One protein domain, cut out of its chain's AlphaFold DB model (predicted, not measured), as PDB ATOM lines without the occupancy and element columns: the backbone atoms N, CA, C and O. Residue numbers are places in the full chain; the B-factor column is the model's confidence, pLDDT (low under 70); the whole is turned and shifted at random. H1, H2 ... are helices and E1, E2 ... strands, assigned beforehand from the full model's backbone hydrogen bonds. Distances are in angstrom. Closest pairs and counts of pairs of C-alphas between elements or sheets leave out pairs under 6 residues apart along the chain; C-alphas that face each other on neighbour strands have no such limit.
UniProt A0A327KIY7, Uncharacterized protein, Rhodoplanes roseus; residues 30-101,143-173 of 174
ATOM      1  N   TYR A  30      24.969  50.731 -45.624       84.25
ATOM      2  CA  TYR A  30      25.777  50.222 -44.521       84.25
ATOM      3  C   TYR A  30      26.072  48.722 -44.656       84.25
ATOM      4  O   TYR A  30      27.203  48.298 -44.430       84.25
ATOM      5  N   THR A  31      25.104  47.914 -45.089       86.75
ATOM      6  CA  THR A  31      25.311  46.481 -45.358       86.75
ATOM      7  C   THR A  31      26.329  46.251 -46.481       86.75
ATOM      8  O   THR A  31      27.178  45.370 -46.363       86.75
ATOM      9  N   ARG A  32      26.326  47.081 -47.535       88.81
ATOM     10  CA  ARG A  32      27.348  47.017 -48.600       88.81
ATOM     11  C   ARG A  32      28.742  47.375 -48.090       88.81
ATOM     12  O   ARG A  32      29.694  46.665 -48.411       88.81
ATOM     13  N   ALA A  33      28.851  48.440 -47.295       89.69
ATOM     14  CA  ALA A  33      30.114  48.847 -46.682       89.69
ATOM     15  C   ALA A  33      30.639  47.769 -45.721       89.69
ATOM     16  O   ALA A  33      31.815  47.427 -45.763       89.69
ATOM     17  N   LEU A  34      29.763  47.167 -44.910       92.19
ATOM     18  CA  LEU A  34      30.096  46.037 -44.041       92.19
ATOM     19  C   LEU A  34      30.651  44.854 -44.851       92.19
ATOM     20  O   LEU A  34      31.720  44.337 -44.520       92.19
ATOM     21  N   SER A  35      29.956  44.445 -45.918       92.38
ATOM     22  CA  SER A  35      30.403  43.353 -46.789       92.38
ATOM     23  C   SER A  35      31.755  43.638 -47.425       92.38
ATOM     24  O   SER A  35      32.659  42.799 -47.364       92.38
ATOM     25  N   PHE A  36      31.936  44.837 -47.972       94.56
ATOM     26  CA  PHE A  36      33.185  45.213 -48.613       94.56
ATOM     27  C   PHE A  36      34.341  45.353 -47.611       94.56
ATOM     28  O   PHE A  36      35.421  44.826 -47.862       94.56
ATOM     29  N   ALA A  37      34.129  45.968 -46.445       95.00
ATOM     30  CA  ALA A  37      35.157  46.113 -45.415       95.00
ATOM     31  C   ALA A  37      35.714  44.756 -44.948       95.00
ATOM     32  O   ALA A  37      36.927  44.602 -44.787       95.00
ATOM     33  N   LEU A  38      34.840  43.764 -44.754       95.38
ATOM     34  CA  LEU A  38      35.219  42.466 -44.190       95.38
ATOM     35  C   LEU A  38      35.644  41.416 -45.230       95.38
ATOM     36  O   LEU A  38      36.188  40.382 -44.849       95.38
ATOM     37  N   SER A  39      35.412  41.643 -46.527       94.12
ATOM     38  CA  SER A  39      35.733  40.649 -47.570       94.12
ATOM     39  C   SER A  39      36.412  41.205 -48.827       94.12
ATOM     40  O   SER A  39      37.062  40.460 -49.564       94.12
ATOM     41  N   GLY A  40      36.303  42.509 -49.075       93.12
ATOM     42  CA  GLY A  40      36.667  43.145 -50.340       93.12
ATOM     43  C   GLY A  40      35.634  42.948 -51.453       93.12
ATOM     44  O   GLY A  40      35.906  43.338 -52.584       93.12
ATOM     45  N   ASP A  41      34.471  42.357 -51.155       92.19
ATOM     46  CA  ASP A  41      33.374  42.129 -52.096       92.19
ATOM     47  C   ASP A  41      32.032  42.549 -51.473       92.19
ATOM     48  O   ASP A  41      31.600  42.048 -50.437       92.19
ATOM     49  N   GLU A  42      31.338  43.478 -52.127       90.00
ATOM     50  CA  GLU A  42      30.030  43.974 -51.682       90.00
ATOM     51  C   GLU A  42      28.903  42.940 -51.796       90.00
ATOM     52  O   GLU A  42      27.838  43.123 -51.210       90.00
ATOM     53  N   ARG A  43      29.122  41.865 -52.560       87.81
ATOM     54  CA  ARG A  43      28.172  40.761 -52.736       87.81
ATOM     55  C   ARG A  43      28.399  39.640 -51.735       87.81
ATOM     56  O   ARG A  43      27.580  38.723 -51.668       87.81
ATOM     57  N   MET A  44      29.492  39.693 -50.974       89.50
ATOM     58  CA  MET A  44      29.762  38.696 -49.953       89.50
ATOM     59  C   MET A  44      28.681  38.759 -48.877       89.50
ATOM     60  O   MET A  44      28.361  39.829 -48.349       89.50
ATOM     61  N   LEU A  45      28.138  37.593 -48.533       89.44
ATOM     62  CA  LEU A  45      27.179  37.488 -47.449       89.44
ATOM     63  C   LEU A  45      27.912  37.663 -46.118       89.44
ATOM     64  O   LEU A  45      28.721  36.820 -45.728       89.44
ATOM     65  N   VAL A  46      27.595  38.747 -45.416       90.81
ATOM     66  CA  VAL A  46      28.014  38.961 -44.032       90.81
ATOM     67  C   VAL A  46      26.818  38.733 -43.131       90.81
ATOM     68  O   VAL A  46      25.817  39.448 -43.218       90.81
ATOM     69  N   ARG A  47      26.913  37.727 -42.264       91.69
ATOM     70  CA  ARG A  47      25.854  37.408 -41.313       91.69
ATOM     71  C   ARG A  47      26.164  38.053 -39.963       91.69
ATOM     72  O   ARG A  47      27.221  37.794 -39.401       91.69
ATOM     73  N   PRO A  48      25.259  38.849 -39.391       91.50
ATOM     74  CA  PRO A  48      25.410  39.302 -38.017       91.50
ATOM     75  C   PRO A  48      25.245  38.125 -37.053       91.50
ATOM     76  O   PRO A  48      24.248  37.408 -37.107       91.50
ATOM     77  N   VAL A  49      26.226  37.929 -36.175       92.81
ATOM     78  CA  VAL A  49      26.141  36.983 -35.051       92.81
ATOM     79  C   VAL A  49      25.567  37.704 -33.835       92.81
ATOM     80  O   VAL A  49      24.644  37.209 -33.198       92.81
ATOM     81  N   ASP A  50      26.080  38.905 -33.559       91.25
ATOM     82  CA  ASP A  50      25.567  39.823 -32.546       91.25
ATOM     83  C   ASP A  50      25.761  41.261 -33.042       91.25
ATOM     84  O   ASP A  50      26.880  41.769 -33.127       91.25
ATOM     85  N   TRP A  51      24.661  41.924 -33.400       86.69
ATOM     86  CA  TRP A  51      24.693  43.301 -33.893       86.69
ATOM     87  C   TRP A  51      25.101  44.325 -32.836       86.69
ATOM     88  O   TRP A  51      25.671  45.354 -33.200       86.69
ATOM     89  N   ASN A  52      24.790  44.067 -31.565       86.56
ATOM     90  CA  ASN A  52      25.035  45.001 -30.470       86.56
ATOM     91  C   ASN A  52      26.493  44.937 -30.025       86.56
ATOM     92  O   ASN A  52      27.086  45.967 -29.734       86.56
ATOM     93  N   ALA A  53      27.090  43.742 -30.049       88.06
ATOM     94  CA  ALA A  53      28.519  43.547 -29.809       88.06
ATOM     95  C   ALA A  53      29.384  43.692 -31.079       88.06
ATOM     96  O   ALA A  53      30.599  43.490 -31.033       88.06
ATOM     97  N   CYS A  54      28.776  44.017 -32.226       93.88
ATOM     98  CA  CYS A  54      29.446  44.111 -33.521       93.88
ATOM     99  C   CYS A  54      30.280  42.873 -33.881       93.88
ATOM    100  O   CYS A  54      31.473  42.947 -34.190       93.88
ATOM    101  N   VAL A  55      29.621  41.719 -33.832       95.50
ATOM    102  CA  VAL A  55      30.183  40.418 -34.181       95.50
ATOM    103  C   VAL A  55      29.542  39.925 -35.470       95.50
ATOM    104  O   VAL A  55      28.320  39.782 -35.564       95.50
ATOM    105  N   PHE A  56      30.382  39.643 -36.459       95.62
ATOM    106  CA  PHE A  56      29.970  39.299 -37.816       95.62
ATOM    107  C   PHE A  56      30.614  38.003 -38.262       95.62
ATOM    108  O   PHE A  56      31.775  37.755 -37.967       95.62
ATOM    109  N   GLU A  57      29.884  37.201 -39.016       95.56
ATOM    110  CA  GLU A  57      30.401  36.018 -39.676       95.56
ATOM    111  C   GLU A  57      30.549  36.269 -41.175       95.56
ATOM    112  O   GLU A  57      29.607  36.700 -41.845       95.56
ATOM    113  N   VAL A  58      31.738  35.970 -41.695       93.88
ATOM    114  CA  VAL A  58      32.112  36.084 -43.106       93.88
ATOM    115  C   VAL A  58      32.906  34.843 -43.484       93.88
ATOM    116  O   VAL A  58      33.923  34.549 -42.862       93.88
ATOM    117  N   ASN A  59      32.460  34.092 -44.496       89.94
ATOM    118  CA  ASN A  59      33.137  32.871 -44.960       89.94
ATOM    119  C   ASN A  59      33.493  31.879 -43.829       89.94
ATOM    120  O   ASN A  59      34.607  31.359 -43.771       89.94
ATOM    121  N   SER A  60      32.538  31.604 -42.931       89.56
ATOM    122  CA  SER A  60      32.718  30.726 -41.754       89.56
ATOM    123  C   SER A  60      33.756  31.208 -40.728       89.56
ATOM    124  O   SER A  60      34.166  30.440 -39.856       89.56
ATOM    125  N   ALA A  61      34.194  32.465 -40.819       95.19
ATOM    126  CA  ALA A  61      35.009  33.122 -39.811       95.19
ATOM    127  C   ALA A  61      34.189  34.190 -39.086       95.19
ATOM    128  O   ALA A  61      33.465  34.956 -39.715       95.19
ATOM    129  N   VAL A  62      34.321  34.255 -37.768       97.12
ATOM    130  CA  VAL A  62      33.707  35.263 -36.911       97.12
ATOM    131  C   VAL A  62      34.716  36.377 -36.651       97.12
ATOM    132  O   VAL A  62      35.811  36.134 -36.153       97.12
ATOM    133  N   ILE A  63      34.332  37.607 -36.969       97.38
ATOM    134  CA  ILE A  63      35.110  38.827 -36.772       97.38
ATOM    135  C   ILE A  63      34.393  39.680 -35.725       97.38
ATOM    136  O   ILE A  63      33.225  40.044 -35.887       97.38
ATOM    137  N   ARG A  64      35.093  40.006 -34.637       96.44
ATOM    138  CA  ARG A  64      34.568  40.776 -33.502       96.44
ATOM    139  C   ARG A  64      35.035  42.224 -33.603       96.44
ATOM    140  O   ARG A  64      35.992  42.629 -32.952       96.44
ATOM    141  N   VAL A  65      34.345  43.013 -34.421       95.12
ATOM    142  CA  VAL A  65      34.687  44.423 -34.673       95.12
ATOM    143  C   VAL A  65      34.578  45.265 -33.398       95.12
ATOM    144  O   VAL A  65      35.374  46.180 -33.200       95.12
ATOM    145  N   GLY A  66      33.636  44.938 -32.507       92.56
ATOM    146  CA  GLY A  66      33.489  45.605 -31.207       92.56
ATOM    147  C   GLY A  66      34.670  45.400 -30.247       92.56
ATOM    148  O   GLY A  66      34.865  46.218 -29.357       92.56
ATOM    149  N   ALA A  67      35.480  44.353 -30.448       92.94
ATOM    150  CA  ALA A  67      36.647  44.038 -29.619       92.94
ATOM    151  C   ALA A  67      37.970  44.596 -30.179       92.94
ATOM    152  O   ALA A  67      39.028  44.362 -29.598       92.94
ATOM    153  N   LEU A  68      37.930  45.301 -31.316       94.69
ATOM    154  CA  LEU A  68      39.127  45.843 -31.954       94.69
ATOM    155  C   LEU A  68      39.657  47.077 -31.220       94.69
ATOM    156  O   LEU A  68      38.923  48.043 -30.988       94.69
ATOM    157  N   ASP A  69      40.967  47.106 -30.999       94.06
ATOM    158  CA  ASP A  69      41.699  48.337 -30.738       94.06
ATOM    159  C   ASP A  69      41.828  49.132 -32.043       94.06
ATOM    160  O   ASP A  69      42.661  48.868 -32.917       94.06
ATOM    161  N   ARG A  70      40.978  50.152 -32.165       91.94
ATOM    162  CA  ARG A  70      40.896  51.026 -33.342       91.94
ATOM    163  C   ARG A  70      42.197  51.769 -33.622       91.94
ATOM    164  O   ARG A  70      42.461  52.085 -34.778       91.94
ATOM    165  N   SER A  71      42.994  52.057 -32.592       93.00
ATOM    166  CA  SER A  71      44.271  52.758 -32.750       93.00
ATOM    167  C   SER A  71      45.338  51.885 -33.419       93.00
ATOM    168  O   SER A  71      46.293  52.402 -33.995       93.00
ATOM    169  N   ARG A  72      45.139  50.561 -33.398       93.19
ATOM    170  CA  ARG A  72      46.036  49.547 -33.960       93.19
ATOM    171  C   ARG A  72      45.499  48.910 -35.243       93.19
ATOM    172  O   ARG A  72      46.041  47.906 -35.706       93.19
ATOM    173  N   LEU A  73      44.458  49.485 -35.848       94.44
ATOM    174  CA  LEU A  73      43.967  49.040 -37.148       94.44
ATOM    175  C   LEU A  73      44.942  49.483 -38.248       94.44
ATOM    176  O   LEU A  73      45.166  50.677 -38.453       94.44
ATOM    177  N   ALA A  74      45.524  48.522 -38.963       96.19
ATOM    178  CA  ALA A  74      46.533  48.787 -39.987       96.19
ATOM    179  C   ALA A  74      46.029  48.392 -41.376       96.19
ATOM    180  O   ALA A  74      45.446  47.327 -41.536       96.19
ATOM    181  N   PHE A  75      46.301  49.212 -42.391       97.88
ATOM    182  CA  PHE A  75      45.915  48.936 -43.777       97.88
ATOM    183  C   PHE A  75      47.143  48.958 -44.676       97.88
ATOM    184  O   PHE A  75      47.888  49.941 -44.674       97.88
ATOM    185  N   ALA A  76      47.330  47.918 -45.484       97.31
ATOM    186  CA  ALA A  76      48.451  47.834 -46.412       97.31
ATOM    187  C   ALA A  76      48.051  47.157 -47.723       97.31
ATOM    188  O   ALA A  76      47.188  46.281 -47.743       97.31
ATOM    189  N   VAL A  77      48.720  47.523 -48.816       96.69
ATOM    190  CA  VAL A  77      48.675  46.753 -50.063       96.69
ATOM    191  C   VAL A  77      49.852  45.791 -50.057       96.69
ATOM    192  O   VAL A  77      51.001  46.202 -49.936       96.69
ATOM    193  N   THR A  78      49.551  44.511 -50.207       94.94
ATOM    194  CA  THR A  78      50.535  43.442 -50.356       94.94
ATOM    195  C   THR A  78      50.587  42.999 -51.810       94.94
ATOM    196  O   THR A  78      49.567  42.981 -52.501       94.94
ATOM    197  N   GLU A  79      51.777  42.651 -52.282       94.62
ATOM    198  CA  GLU A  79      51.982  42.031 -53.587       94.62
ATOM    199  C   GLU A  79      52.643  40.673 -53.376       94.62
ATOM    200  O   GLU A  79      53.698  40.573 -52.756       94.62
ATOM    201  N   THR A  80      52.009  39.616 -53.878       91.12
ATOM    202  CA  THR A  80      52.560  38.258 -53.846       91.12
ATOM    203  C   THR A  80      52.853  37.809 -55.267       91.12
ATOM    204  O   THR A  80      51.983  37.871 -56.135       91.12
ATOM    205  N   LYS A  81      54.074  37.331 -55.521       91.25
ATOM    206  CA  LYS A  81      54.420  36.719 -56.808       91.25
ATOM    207  C   LYS A  81      53.837  35.312 -56.878       91.25
ATOM    208  O   LYS A  81      54.146  34.471 -56.039       91.25
ATOM    209  N   THR A  82      53.017  35.059 -57.889       89.56
ATOM    210  CA  THR A  82      52.476  33.731 -58.202       89.56
ATOM    211  C   THR A  82      53.062  33.228 -59.521       89.56
ATOM    212  O   THR A  82      53.666  34.000 -60.266       89.56
ATOM    213  N   GLY A  83      52.844  31.950 -59.856       87.75
ATOM    214  CA  GLY A  83      53.227  31.396 -61.164       87.75
ATOM    215  C   GLY A  83      52.552  32.083 -62.363       87.75
ATOM    216  O   GLY A  83      53.024  31.950 -63.485       87.75
ATOM    217  N   TRP A  84      51.491  32.858 -62.120       89.25
ATOM    218  CA  TRP A  84      50.722  33.596 -63.126       89.25
ATOM    219  C   TRP A  84      51.050  35.098 -63.162       89.25
ATOM    220  O   TRP A  84      50.423  35.846 -63.905       89.25
ATOM    221  N   GLY A  85      52.016  35.551 -62.353       90.62
ATOM    222  CA  GLY A  85      52.381  36.961 -62.205       90.62
ATOM    223  C   GLY A  85      52.113  37.526 -60.801       90.62
ATOM    224  O   GLY A  85      51.712  36.789 -59.890       90.62
ATOM    225  N   PRO A  86      52.387  38.826 -60.586       92.50
ATOM    226  CA  PRO A  86      52.147  39.486 -59.308       92.50
ATOM    227  C   PRO A  86      50.645  39.651 -59.050       92.50
ATOM    228  O   PRO A  86      49.901  40.137 -59.898       92.50
ATOM    229  N   VAL A  87      50.206  39.275 -57.852       93.56
ATOM    230  CA  VAL A  87      48.835  39.475 -57.373       93.56
ATOM    231  C   VAL A  87      48.874  40.472 -56.227       93.56
ATOM    232  O   VAL A  87      49.513  40.227 -55.202       93.56
ATOM    233  N   ARG A  88      48.178  41.596 -56.403       94.44
ATOM    234  CA  ARG A  88      48.049  42.642 -55.384       94.44
ATOM    235  C   ARG A  88      46.759  42.457 -54.597       94.44
ATOM    236  O   ARG A  88      45.719  42.169 -55.184       94.44
ATOM    237  N   ARG A  89      46.830  42.623 -53.277       96.00
ATOM    238  CA  ARG A  89      45.682  42.543 -52.363       96.00
ATOM    239  C   ARG A  89      45.812  43.544 -51.231       96.00
ATOM    240  O   ARG A  89      46.916  43.800 -50.753       96.00
ATOM    241  N   VAL A  90      44.688  44.074 -50.770       97.75
ATOM    242  CA  VAL A  90      44.630  44.855 -49.533       97.75
ATOM    243  C   VAL A  90      44.606  43.908 -48.336       97.75
ATOM    244  O   VAL A  90      43.944  42.871 -48.350       97.75
ATOM    245  N   THR A  91      45.332  44.280 -47.290       97.75
ATOM    246  CA  THR A  91      45.343  43.603 -45.995       97.75
ATOM    247  C   THR A  91      44.937  44.572 -44.897       97.75
ATOM    248  O   THR A  91      45.264  45.762 -44.964       97.75
ATOM    249  N   VAL A  92      44.223  44.053 -43.901       97.94
ATOM    250  CA  VAL A  92      43.784  44.787 -42.717       97.94
ATOM    251  C   VAL A  92      44.273  44.048 -41.477       97.94
ATOM    252  O   VAL A  92      43.878  42.910 -41.233       97.94
ATOM    253  N   GLY A  93      45.164  44.676 -40.716       97.62
ATOM    254  CA  GLY A  93      45.663  44.167 -39.444       97.62
ATOM    255  C   GLY A  93      44.680  44.475 -38.322       97.62
ATOM    256  O   GLY A  93      44.468  45.641 -37.993       97.62
ATOM    257  N   LEU A  94      44.097  43.428 -37.753       97.56
ATOM    258  CA  LEU A  94      43.145  43.447 -36.651       97.56
ATOM    259  C   LEU A  94      43.890  43.153 -35.351       97.56
ATOM    260  O   LEU A  94      44.620  42.168 -35.296       97.56
ATOM    261  N   HIS A  95      43.689  43.977 -34.326       97.12
ATOM    262  CA  HIS A  95      44.321  43.819 -33.015       97.12
ATOM    263  C   HIS A  95      43.293  44.139 -31.925       97.12
ATOM    264  O   HIS A  95      42.453  45.019 -32.126       97.12
ATOM    265  N   GLY A  96      43.356  43.461 -30.783       94.94
ATOM    266  CA  GLY A  96      42.508  43.728 -29.619       94.94
ATOM    267  C   GLY A  96      43.024  43.032 -28.360       94.94
ATOM    268  O   GLY A  96      43.855  42.132 -28.440       94.94
ATOM    269  N   ASP A  97      42.519  43.432 -27.192       91.62
ATOM    270  CA  ASP A  97      42.914  42.843 -25.896       91.62
ATOM    271  C   ASP A  97      42.290  41.454 -25.651       91.62
ATOM    272  O   ASP A  97      42.645  40.744 -24.711       91.62
ATOM    273  N   GLY A  98      41.348  41.054 -26.507       93.81
ATOM    274  CA  GLY A  98      40.714  39.741 -26.520       93.81
ATOM    275  C   GLY A  98      40.551  39.215 -27.948       93.81
ATOM    276  O   GLY A  98      41.105  39.787 -28.884       93.81
ATOM    277  N   PRO A  99      39.792  38.125 -28.148       95.44
ATOM    278  CA  PRO A  99      39.559  37.565 -29.475       95.44
ATOM    279  C   PRO A  99      38.950  38.583 -30.443       95.44
ATOM    280  O   PRO A  99      37.892  39.152 -30.168       95.44
ATOM    281  N   VAL A 100      39.579  38.753 -31.605       96.94
ATOM    282  CA  VAL A 100      39.082  39.587 -32.714       96.94
ATOM    283  C   VAL A 100      38.700  38.752 -33.934       96.94
ATOM    284  O   VAL A 100      37.876  39.180 -34.742       96.94
ATOM    285  N   TYR A 101      39.267  37.549 -34.045       97.69
ATOM    286  CA  TYR A 101      39.030  36.602 -35.127       97.69
ATOM    287  C   TYR A 101      38.852  35.188 -34.580       97.69
ATOM    288  O   TYR A 101      39.638  34.729 -33.748       97.69
ATOM    289  N   ASP A 143      45.193  38.960 -32.589       97.50
ATOM    290  CA  ASP A 143      45.931  39.652 -33.637       97.50
ATOM    291  C   ASP A 143      45.816  38.843 -34.934       97.50
ATOM    292  O   ASP A 143      46.167  37.661 -34.980       97.50
ATOM    293  N   TYR A 144      45.275  39.449 -35.991       97.44
ATOM    294  CA  TYR A 144      44.993  38.749 -37.244       97.44
ATOM    295  C   TYR A 144      45.090  39.671 -38.458       97.44
ATOM    296  O   TYR A 144      44.580  40.786 -38.444       97.44
ATOM    297  N   THR A 145      45.677  39.183 -39.552       97.38
ATOM    298  CA  THR A 145      45.734  39.922 -40.819       97.38
ATOM    299  C   THR A 145      44.661  39.415 -41.771       97.38
ATOM    300  O   THR A 145      44.799  38.362 -42.397       97.38
ATOM    301  N   LEU A 146      43.600  40.196 -41.928       96.12
ATOM    302  CA  LEU A 146      42.554  39.943 -42.906       96.12
ATOM    303  C   LEU A 146      43.061  40.298 -44.308       96.12
ATOM    304  O   LEU A 146      43.495  41.422 -44.546       96.12
ATOM    305  N   THR A 147      42.999  39.358 -45.250       95.81
ATOM    306  CA  THR A 147      43.378  39.594 -46.653       95.81
ATOM    307  C   THR A 147      42.124  39.716 -47.507       95.81
ATOM    308  O   THR A 147      41.351  38.767 -47.606       95.81
ATOM    309  N   LEU A 148      41.935  40.868 -48.143       95.81
ATOM    310  CA  LEU A 148      40.734  41.191 -48.909       95.81
ATOM    311  C   LEU A 148      40.933  40.906 -50.401       95.81
ATOM    312  O   LEU A 148      42.026  41.079 -50.947       95.81
ATOM    313  N   ALA A 149      39.862  40.504 -51.086       90.81
ATOM    314  CA  ALA A 149      39.868  40.226 -52.524       90.81
ATOM    315  C   ALA A 149      39.768  41.507 -53.382       90.81
ATOM    316  O   ALA A 149      39.051  41.548 -54.375       90.81
ATOM    317  N   THR A 150      40.485  42.566 -53.000       94.69
ATOM    318  CA  THR A 150      40.473  43.870 -53.681       94.69
ATOM    319  C   THR A 150      41.852  44.525 -53.664       94.69
ATOM    320  O   THR A 150      42.699  44.201 -52.827       94.69
ATOM    321  N   THR A 151      42.076  45.461 -54.584       96.00
ATOM    322  CA  THR A 151      43.248  46.349 -54.629       96.00
ATOM    323  C   THR A 151      42.927  47.787 -54.216       96.00
ATOM    324  O   THR A 151      43.835  48.612 -54.149       96.00
ATOM    325  N   ASP A 152      41.654  48.096 -53.964       96.75
ATOM    326  CA  ASP A 152      41.166  49.442 -53.659       96.75
ATOM    327  C   ASP A 152      41.351  49.769 -52.169       96.75
ATOM    328  O   ASP A 152      40.477  49.530 -51.336       96.75
ATOM    329  N   LEU A 153      42.542  50.260 -51.819       97.25
ATOM    330  CA  LEU A 153      42.904  50.586 -50.438       97.25
ATOM    331  C   LEU A 153      42.038  51.708 -49.851       97.25
ATOM    332  O   LEU A 153      41.704  51.663 -48.667       97.25
ATOM    333  N   ASP A 154      41.704  52.712 -50.656       97.62
ATOM    334  CA  ASP A 154      41.004  53.900 -50.174       97.62
ATOM    335  C   ASP A 154      39.544  53.579 -49.869       97.62
ATOM    336  O   ASP A 154      39.071  53.906 -48.778       97.62
ATOM    337  N   ARG A 155      38.877  52.809 -50.737       96.44
ATOM    338  CA  ARG A 155      37.538  52.297 -50.437       96.44
ATOM    339  C   ARG A 155      37.533  51.397 -49.206       96.44
ATOM    340  O   ARG A 155      36.641  51.515 -48.373       96.44
ATOM    341  N   VAL A 156      38.539  50.529 -49.039       97.38
ATOM    342  CA  VAL A 156      38.645  49.690 -47.829       97.38
ATOM    343  C   VAL A 156      38.708  50.561 -46.575       97.38
ATOM    344  O   VAL A 156      38.001  50.280 -45.610       97.38
ATOM    345  N   ARG A 157      39.510  51.631 -46.572       97.19
ATOM    346  CA  ARG A 157      39.595  52.555 -45.429       97.19
ATOM    347  C   ARG A 157      38.267  53.256 -45.152       97.19
ATOM    348  O   ARG A 157      37.873  53.364 -43.991       97.19
ATOM    349  N   GLU A 158      37.586  53.723 -46.193       96.62
ATOM    350  CA  GLU A 158      36.292  54.396 -46.074       96.62
ATOM    351  C   GLU A 158      35.212  53.467 -45.502       96.62
ATOM    352  O   GLU A 158      34.540  53.817 -44.526       96.62
ATOM    353  N   ASP A 159      35.094  52.260 -46.051       96.38
ATOM    354  CA  ASP A 159      34.091  51.282 -45.634       96.38
ATOM    355  C   ASP A 159      34.370  50.763 -44.214       96.38
ATOM    356  O   ASP A 159      33.441  50.623 -43.412       96.38
ATOM    357  N   TRP A 160      35.644  50.598 -43.833       96.12
ATOM    358  CA  TRP A 160      36.022  50.331 -42.440       96.12
ATOM    359  C   TRP A 160      35.649  51.480 -41.500       96.12
ATOM    360  O   TRP A 160      35.150  51.235 -40.401       96.12
ATOM    361  N   ALA A 161      35.838  52.737 -41.909       94.50
ATOM    362  CA  ALA A 161      35.421  53.881 -41.101       94.50
ATOM    363  C   ALA A 161      33.893  53.916 -40.920       94.50
ATOM    364  O   ALA A 161      33.406  54.190 -39.820       94.50
ATOM    365  N   THR A 162      33.128  53.600 -41.968       92.75
ATOM    366  CA  THR A 162      31.662  53.479 -41.909       92.75
ATOM    367  C   THR A 162      31.221  52.359 -40.969       92.75
ATOM    368  O   THR A 162      30.381  52.595 -40.096       92.75
ATOM    369  N   LEU A 163      31.836  51.181 -41.077       92.88
ATOM    370  CA  LEU A 163      31.608  50.048 -40.183       92.88
ATOM    371  C   LEU A 163      31.870  50.419 -38.714       92.88
ATOM    372  O   LEU A 163      31.000  50.255 -37.857       92.88
ATOM    373  N   LEU A 164      33.042  50.986 -38.417       92.00
ATOM    374  CA  LEU A 164      33.424  51.357 -37.052       92.00
ATOM    375  C   LEU A 164      32.495  52.413 -36.448       92.00
ATOM    376  O   LEU A 164      32.180  52.321 -35.256       92.00
ATOM    377  N   ARG A 165      32.037  53.386 -37.250       89.88
ATOM    378  CA  ARG A 165      31.040  54.381 -36.825       89.88
ATOM    379  C   ARG A 165      29.721  53.717 -36.446       89.88
ATOM    380  O   ARG A 165      29.212  53.999 -35.360       89.88
ATOM    381  N   GLY A 166      29.219  52.814 -37.293       85.62
ATOM    382  CA  GLY A 166      27.987  52.062 -37.035       85.62
ATOM    383  C   GLY A 166      28.060  51.203 -35.771       85.62
ATOM    384  O   GLY A 166      27.066  51.065 -35.063       85.62
ATOM    385  N   CYS A 167      29.248  50.698 -35.437       86.00
ATOM    386  CA  CYS A 167      29.475  49.969 -34.192       86.00
ATOM    387  C   CYS A 167      29.519  50.864 -32.946       86.00
ATOM    388  O   CYS A 167      29.010  50.479 -31.899       86.00
ATOM    389  N   THR A 168      30.078  52.077 -33.029       76.75
ATOM    390  CA  THR A 168      30.098  53.011 -31.884       76.75
ATOM    391  C   THR A 168      28.725  53.545 -31.514       76.75
ATOM    392  O   THR A 168      28.416  53.652 -30.331       76.75
ATOM    393  N   THR A 169      27.893  53.889 -32.499       64.38
ATOM    394  CA  THR A 169      26.579  54.493 -32.232       64.38
ATOM    395  C   THR A 169      25.631  53.537 -31.515       64.38
ATOM    396  O   THR A 169      24.738  53.990 -30.812       64.38
ATOM    397  N   ARG A 170      25.848  52.223 -31.638       58.91
ATOM    398  CA  ARG A 170      25.035  51.190 -30.981       58.91
ATOM    399  C   ARG A 170      25.510  50.831 -29.571       58.91
ATOM    400  O   ARG A 170      24.694  50.394 -28.774       58.91
ATOM    401  N   HIS A 171      26.774  51.089 -29.231       47.09
ATOM    402  CA  HIS A 171      27.285  50.954 -27.858       47.09
ATOM    403  C   HIS A 171      26.939  52.149 -26.950       47.09
ATOM    404  O   HIS A 171      27.052  52.037 -25.732       47.09
ATOM    405  N   GLY A 172      26.531  53.289 -27.522       41.47
ATOM    406  CA  GLY A 172      26.177  54.511 -26.787       41.47
ATOM    407  C   GLY A 172      24.690  54.674 -26.452       41.47
ATOM    408  O   GLY A 172      24.317  55.715 -25.921       41.47
ATOM    409  N   VAL A 173      23.842  53.692 -26.774       41.59
ATOM    410  CA  VAL A 173      22.418  53.686 -26.402       41.59
ATOM    411  C   VAL A 173      22.247  52.754 -25.203       41.59
ATOM    412  O   VAL A 173      21.930  51.581 -25.366       41.59
TER     413      VAL A 173
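This is residues 30 to 101 and 143 to 173 of the 174 residues of an uncharacterized protein of Rhodoplanes roseus (UniProt A0A327KIY7). Two separate three-stranded sheets make an elongated model: helix H1 lies over one face of the sheet E1 E2 E3, and the long helix H2 packs crosswise on H1. In the second sheet, E4 E5 E6, E4 and E5 form a long hairpin whose tip, at Gly 83, makes one end of the longest axis, while the end of the printed part beyond H2 makes the other. The 103 printed residues hold two named helices and six named strands, in the order H1 E1 E2 E3 E4 E5 E6 H2, and the class is mixed. Both sheets run in chain order and are antiparallel. The whole is compact, with a radius of gyration of the C-alphas of 13.6 A, and spans 50 by 28 by 25 A.

Start at H1, residues 30 to 39, then look at E1, residues 46 to 50, E2, 55 to 58, and E3, 61 to 64. These strands are a meander, each the antiparallel neighbour of the one before; look for N 47 and O 57, 2.9 A, and N 63 and O 56, 2.7 A. H1 is on one face of this sheet, two layers, at a height of 9.3 A over a local plane fitted to just 6 C-alphas. It lies over E1 and E2 and runs across the strands, at 69 degrees to E1 on the local plane. Next come E4, residues 74 to 82, E5, 85 to 95, and E6, 143 to 147. In the hairpin E4 and E5, N 78 and O 89 are within hydrogen-bond range at 2.8 A; between the neighbours E5 and E6, N 92 and O 146 are within hydrogen-bond range at 2.8 A. This sheet is only just strongly twisted, its C-alphas up to 4.0 A off the best plane. H2, residues 153 to 171, only grazes it with residues 153 to 160; the C-alphas of Val 90 and Leu 153, the closest of E5 and H2, are 6.1 A apart. With residues 156 to 163 alone, H2 touches H1, at a steep tilt of 58 degrees, opposite ways; the closest C-alphas, of Ala 33 and Asp 159, are 4.8 A apart. Every O i to N i+4 pair is within hydrogen-bond range in H1, and 13 of 15 in H2.

Find C-alpha 30 at (25.777, 50.222, -44.521), where H1 begins its 14.1 A. E1, E2 and E3 are short; E4 measures 24.4 A, E5 31.0 A and E6 13.3 A. H2 runs 27.5 A to C-alpha 171 at (27.285, 50.954, -27.858).

The C-alphas of Gly 83 and Val 173, 51.5 A apart, are the farthest pair. Residues 102 to 142 are not printed; C-alphas 101 and 143 stand 7.7 A apart across the cut. Of the links printed whole, none is long. Residues 169 to 173 have pLDDT under 70.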